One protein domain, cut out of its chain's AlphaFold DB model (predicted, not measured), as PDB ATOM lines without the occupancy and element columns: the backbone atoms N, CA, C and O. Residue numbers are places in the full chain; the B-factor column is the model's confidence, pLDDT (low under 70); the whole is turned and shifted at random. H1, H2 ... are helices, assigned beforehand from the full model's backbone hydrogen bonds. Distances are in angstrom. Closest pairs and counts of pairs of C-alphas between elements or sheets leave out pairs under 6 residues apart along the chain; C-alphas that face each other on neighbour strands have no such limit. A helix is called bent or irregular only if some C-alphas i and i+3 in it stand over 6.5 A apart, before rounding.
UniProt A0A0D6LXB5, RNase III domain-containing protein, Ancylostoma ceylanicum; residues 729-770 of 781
ATOM      1  N   ILE A 729     298.228 100.687  71.954       88.31
ATOM      2  CA  ILE A 729     298.724 101.652  70.958       88.31
ATOM      3  C   ILE A 729     297.558 102.290  70.188       88.31
ATOM      4  O   ILE A 729     297.567 103.494  69.954       88.31
ATOM      5  N   GLU A 730     296.542 101.504  69.824       87.12
ATOM      6  CA  GLU A 730     295.346 102.015  69.141       87.12
ATOM      7  C   GLU A 730     294.530 102.998  69.988       87.12
ATOM      8  O   GLU A 730     293.943 103.931  69.444       87.12
ATOM      9  N   GLN A 731     294.453 102.764  71.301       88.31
ATOM     10  CA  GLN A 731     293.677 103.572  72.246       88.31
ATOM     11  C   GLN A 731     294.485 103.805  73.537       88.31
ATOM     12  O   GLN A 731     294.237 103.131  74.545       88.31
ATOM     13  N   PRO A 732     295.449 104.750  73.528       87.44
ATOM     14  CA  PRO A 732     296.359 104.974  74.657       87.44
ATOM     15  C   PRO A 732     295.655 105.474  75.921       87.44
ATOM     16  O   PRO A 732     296.031 105.100  77.029       87.44
ATOM     17  N   ASP A 733     294.605 106.281  75.753       88.06
ATOM     18  CA  ASP A 733     293.826 106.843  76.861       88.06
ATOM     19  C   ASP A 733     292.782 105.852  77.419       88.06
ATOM     20  O   ASP A 733     292.210 106.082  78.487       88.06
ATOM     21  N   GLY A 734     292.574 104.713  76.747       88.81
ATOM     22  CA  GLY A 734     291.588 103.686  77.091       88.81
ATOM     23  C   GLY A 734     290.510 103.507  76.022       88.81
ATOM     24  O   GLY A 734     290.254 104.395  75.218       88.81
ATOM     25  N   ASP A 735     289.854 102.346  76.013       90.00
ATOM     26  CA  ASP A 735     288.903 101.948  74.958       90.00
ATOM     27  C   ASP A 735     287.465 101.748  75.470       90.00
ATOM     28  O   ASP A 735     286.620 101.161  74.797       90.00
ATOM     29  N   ARG A 736     287.153 102.291  76.652       87.38
ATOM     30  CA  ARG A 736     285.846 102.116  77.308       87.38
ATOM     31  C   ARG A 736     284.663 102.696  76.539       87.38
ATOM     32  O   ARG A 736     283.545 102.238  76.732       87.38
ATOM     33  N   MET A 737     284.903 103.646  75.638       87.38
ATOM     34  CA  MET A 737     283.867 104.172  74.742       87.38
ATOM     35  C   MET A 737     283.285 103.074  73.834       87.38
ATOM     36  O   MET A 737     282.154 103.193  73.376       87.38
ATOM     37  N   LEU A 738     284.034 101.987  73.598       85.44
ATOM     38  CA  LEU A 738     283.584 100.859  72.784       85.44
ATOM     39  C   LEU A 738     282.522  99.998  73.482       85.44
ATOM     40  O   LEU A 738     281.801  99.274  72.801       85.44
ATOM     41  N   ILE A 739     282.388 100.094  74.809       87.19
ATOM     42  CA  ILE A 739     281.404  99.319  75.580       87.19
ATOM     43  C   ILE A 739     279.982  99.673  75.134       87.19
ATOM     44  O   ILE A 739     279.168  98.787  74.911       87.19
ATOM     45  N   GLU A 740     279.701 100.961  74.909       83.88
ATOM     46  CA  GLU A 740     278.382 101.422  74.449       83.88
ATOM     47  C   GLU A 740     278.039 100.934  73.033       83.88
ATOM     48  O   GLU A 740     276.872 100.907  72.647       83.88
ATOM     49  N   SER A 741     279.055 100.560  72.249       83.19
ATOM     50  CA  SER A 741     278.905 100.115  70.862       83.19
ATOM     51  C   SER A 741     278.921  98.596  70.684       83.19
ATOM     52  O   SER A 741     278.756  98.125  69.558       83.19
ATOM     53  N   THR A 742     279.180  97.823  71.741       84.69
ATOM     54  CA  THR A 742     279.440  96.381  71.642       84.69
ATOM     55  C   THR A 742     278.849  95.647  72.842       84.69
ATOM     56  O   THR A 742     279.343  95.764  73.966       84.69
ATOM     57  N   ASP A 743     277.808  94.852  72.592       82.38
ATOM     58  CA  ASP A 743     277.078  94.111  73.626       82.38
ATOM     59  C   ASP A 743     278.002  93.131  74.376       82.38
ATOM     60  O   ASP A 743     277.931  93.011  75.600       82.38
ATOM     61  N   GLU A 744     278.962  92.518  73.677       82.12
ATOM     62  CA  GLU A 744     279.924  91.571  74.252       82.12
ATOM     63  C   GLU A 744     280.864  92.217  75.283       82.12
ATOM     64  O   GLU A 744     281.272  91.571  76.247       82.12
ATOM     65  N   LEU A 745     281.216  93.497  75.111       85.31
ATOM     66  CA  LEU A 745     282.048  94.223  76.080       85.31
ATOM     67  C   LEU A 745     281.246  94.647  77.314       85.31
ATOM     68  O   LEU A 745     281.828  94.815  78.386       85.31
ATOM     69  N   THR A 746     279.924  94.788  77.182       85.69
ATOM     70  CA  THR A 746     279.037  95.105  78.306       85.69
ATOM     71  C   THR A 746     279.003  93.950  79.304       85.69
ATOM     72  O   THR A 746     279.159  94.186  80.501       85.69
ATOM     73  N   GLU A 747     278.934  92.698  78.840       85.12
ATOM     74  CA  GLU A 747     278.986  91.516  79.721       85.12
ATOM     75  C   GLU A 747     280.307  91.419  80.509       85.12
ATOM     76  O   GLU A 747     280.328  90.990  81.663       85.12
ATOM     77  N   LEU A 748     281.422  91.882  79.930       88.88
ATOM     78  CA  LEU A 748     282.716  91.899  80.621       88.88
ATOM     79  C   LEU A 748     282.762  92.898  81.785       88.88
ATOM     80  O   LEU A 748     283.565  92.715  82.701       88.88
ATOM     81  N   THR A 749     281.900  93.919  81.802       87.19
ATOM     82  CA  THR A 749     281.854  94.880  82.919       87.19
ATOM     83  C   THR A 749     281.334  94.253  84.215       87.19
ATOM     84  O   THR A 749     281.791  94.622  85.299       87.19
ATOM     85  N   ASP A 750     280.463  93.243  84.130       87.75
ATOM     86  CA  ASP A 750     280.020  92.475  85.299       87.75
ATOM     87  C   ASP A 750     281.168  91.642  85.888       87.75
ATOM     88  O   ASP A 750     281.321  91.540  87.113       87.75
ATOM     89  N   LEU A 751     282.036  91.110  85.022       88.19
ATOM     90  CA  LEU A 751     283.252  90.419  85.442       88.19
ATOM     91  C   LEU A 751     284.243  91.385  86.112       88.19
ATOM     92  O   LEU A 751     284.777  91.051  87.166       88.19
ATOM     93  N   GLU A 752     284.444  92.593  85.575       92.31
ATOM     94  CA  GLU A 752     285.270  93.630  86.226       92.31
ATOM     95  C   GLU A 752     284.766  93.973  87.634       92.31
ATOM     96  O   GLU A 752     285.559  94.078  88.574       92.31
ATOM     97  N   ASN A 753     283.447  94.116  87.799       90.31
ATOM     98  CA  ASN A 753     282.830  94.397  89.097       90.31
ATOM     99  C   ASN A 753     283.045  93.245  90.087       90.31
ATOM    100  O   ASN A 753     283.298  93.489  91.266       90.31
ATOM    101  N   THR A 754     282.995  92.004  89.600       92.50
ATOM    102  CA  THR A 754     283.267  90.804  90.405       92.50
ATOM    103  C   THR A 754     284.740  90.718  90.810       92.50
ATOM    104  O   THR A 754     285.046  90.371  91.949       92.50
ATOM    105  N   LEU A 755     285.657  91.063  89.900       91.88
ATOM    106  CA  LEU A 755     287.101  91.094  90.158       91.88
ATOM    107  C   LEU A 755     287.525  92.285  91.033       91.88
ATOM    108  O   LEU A 755     288.613  92.267  91.603       91.88
ATOM    109  N   GLY A 756     286.699  93.333  91.116       93.12
ATOM    110  CA  GLY A 756     287.038  94.583  91.799       93.12
ATOM    111  C   GLY A 756     288.113  95.407  91.078       93.12
ATOM    112  O   GLY A 756     288.664  96.335  91.669       93.12
ATOM    113  N   PHE A 757     288.411  95.095  89.812       93.06
ATOM    114  CA  PHE A 757     289.421  95.778  89.002       93.06
ATOM    115  C   PHE A 757     288.813  96.258  87.684       93.06
ATOM    116  O   PHE A 757     288.232  95.476  86.936       93.06
ATOM    117  N   LYS A 758     288.969  97.554  87.394       91.38
ATOM    118  CA  LYS A 758     288.463  98.191  86.172       91.38
ATOM    119  C   LYS A 758     289.600  98.381  85.175       91.38
ATOM    120  O   LYS A 758     290.497  99.186  85.426       91.38
ATOM    121  N   PHE A 759     289.547  97.683  84.044       91.31
ATOM    122  CA  PHE A 759     290.530  97.833  82.980       91.31
ATOM    123  C   PHE A 759     290.339  99.175  82.269       91.31
ATOM    124  O   PHE A 759     289.226  99.602  81.954       91.31
ATOM    125  N   GLN A 760     291.460  99.843  81.989       91.00
ATOM    126  CA  GLN A 760     291.480 101.021  81.120       91.00
ATOM    127  C   GLN A 760     291.236 100.626  79.655       91.00
ATOM    128  O   GLN A 760     290.506 101.313  78.941       91.00
ATOM    129  N   ASN A 761     291.813  99.494  79.235       91.94
ATOM    130  CA  ASN A 761     291.601  98.882  77.930       91.94
ATOM    131  C   ASN A 761     290.857  97.543  78.090       91.94
ATOM    132  O   ASN A 761     291.489  96.500  78.279       91.94
ATOM    133  N   ILE A 762     289.524  97.560  78.028       91.00
ATOM    134  CA  ILE A 762     288.665  96.378  78.203       91.00
ATOM    135  C   ILE A 762     288.894  95.333  77.102       91.00
ATOM    136  O   ILE A 762     288.714  94.136  77.332       91.00
ATOM    137  N   ARG A 763     289.389  95.740  75.923       91.19
ATOM    138  CA  ARG A 763     289.734  94.796  74.848       91.19
ATOM    139  C   ARG A 763     290.885  93.857  75.218       91.19
ATOM    140  O   ARG A 763     290.963  92.766  74.658       91.19
ATOM    141  N   LEU A 764     291.751  94.219  76.174       91.62
ATOM    142  CA  LEU A 764     292.767  93.293  76.699       91.62
ATOM    143  C   LEU A 764     292.117  92.124  77.449       91.62
ATOM    144  O   LEU A 764     292.506  90.976  77.244       91.62
ATOM    145  N   LEU A 765     291.092  92.409  78.259       91.00
ATOM    146  CA  LEU A 765     290.299  91.387  78.945       91.00
ATOM    147  C   LEU A 765     289.527  90.530  77.932       91.00
ATOM    148  O   LEU A 765     289.554  89.303  78.017       91.00
ATOM    149  N   ALA A 766     288.920  91.163  76.922       90.62
ATOM    150  CA  ALA A 766     288.260  90.444  75.832       90.62
ATOM    151  C   ALA A 766     289.234  89.505  75.093       90.62
ATOM    152  O   ALA A 766     288.909  88.346  74.825       90.62
ATOM    153  N   LYS A 767     290.463  89.966  74.815       89.69
ATOM    154  CA  LYS A 767     291.513  89.155  74.182       89.69
ATOM    155  C   LYS A 767     291.924  87.974  75.064       89.69
ATOM    156  O   LYS A 767     292.046  86.868  74.548       89.69
ATOM    157  N   ALA A 768     292.068  88.173  76.375       90.62
ATOM    158  CA  ALA A 768     292.416  87.106  77.318       90.62
ATOM    159  C   ALA A 768     291.348  85.995  77.404       90.62
ATOM    160  O   ALA A 768     291.681  84.833  77.624       90.62
ATOM    161  N   LEU A 769     290.072  86.337  77.200       90.06
ATOM    162  CA  LEU A 769     288.954  85.384  77.209       90.06
ATOM    163  C   LEU A 769     288.670  84.761  75.832       90.06
ATOM    164  O   LEU A 769     287.882  83.816  75.725       90.06
ATOM    165  N   THR A 770     289.320  85.256  74.776       89.25
ATOM    166  CA  THR A 770     289.167  84.721  73.423       89.25
ATOM    167  C   THR A 770     289.854  83.357  73.329       89.25
ATOM    168  O   THR A 770     291.066  83.228  73.496       89.25
TER     169      THR A 770
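AT A GLANCE: This is residues 729 to 770 of the 781 residues of the protein "RNase III domain-containing protein" of Ancylostoma ceylanicum (UniProt A0A0D6LXB5). Two helices, H1 and H2, meet near their ends as a V, and the last helix, H3, is set crosswise to both, its first residue near H1 and its side against the early part of H2. A stretch with no named element, residues 729 to 735, leads into H1, and residues 756 to 761 fold back from the far end of H2 to H3. The printed part has 42 residues, with three named helices in the order H1, H2, H3 and no named strand; the class is all helix. It is compact, with a radius of gyration of the C-alphas of 9.7 A and spans of 26 by 19 by 18 A.

HOW THE PARTS SIT: H1, residues 736 to 741, and H2, residues 743 to 755, touch only at the corner by their tight link, H2 with residues 745 to 746 alone. Their closest C-alphas, those of Ile 739 and Leu 745, are 5.2 A apart. They run opposite ways at a steep tilt of 43 degrees. H2 touches H3, residues 762 to 769, with its residues 745 to 748 alone; the closest C-alphas, those of Leu 745 and Ala 766, are 7.3 A apart. The lines of H2 and H3 are about perpendicular, at 84 degrees. H1 and H3 are close but not clearly touching, the closest C-alphas being those of Arg 736 and Ile 762, 6.5 A apart, and their lines are about perpendicular at 77 degrees. In H3 every O i to N i+4 pair is within hydrogen-bond range; in H2 5 of 9 are, and in H1 0 of 2, beside 2 of 3 O i to N i+3 pairs.

IN THESE COORDINATES: H1 begins at C-alpha 736, (285.846, 102.116, 77.308), and is 9.7 A long; it is neither bent nor irregular, but only just: C-alphas 737 and 740 are 6.1 A apart. H2 is 19.6 A long and ends at C-alpha 755, (287.101, 91.094, 90.158). H3 is 11.0 A long and ends at C-alpha 769, (288.954, 85.384, 77.209).

THE WHOLE: The two C-alphas farthest apart, those of Ile 729 and Thr 754, are 27.1 A apart. The printed part has no cut; the link from H2 to H3 is short, with 6 residues. The mean pLDDT of the printed part is 88.7, and no printed residue is under 70.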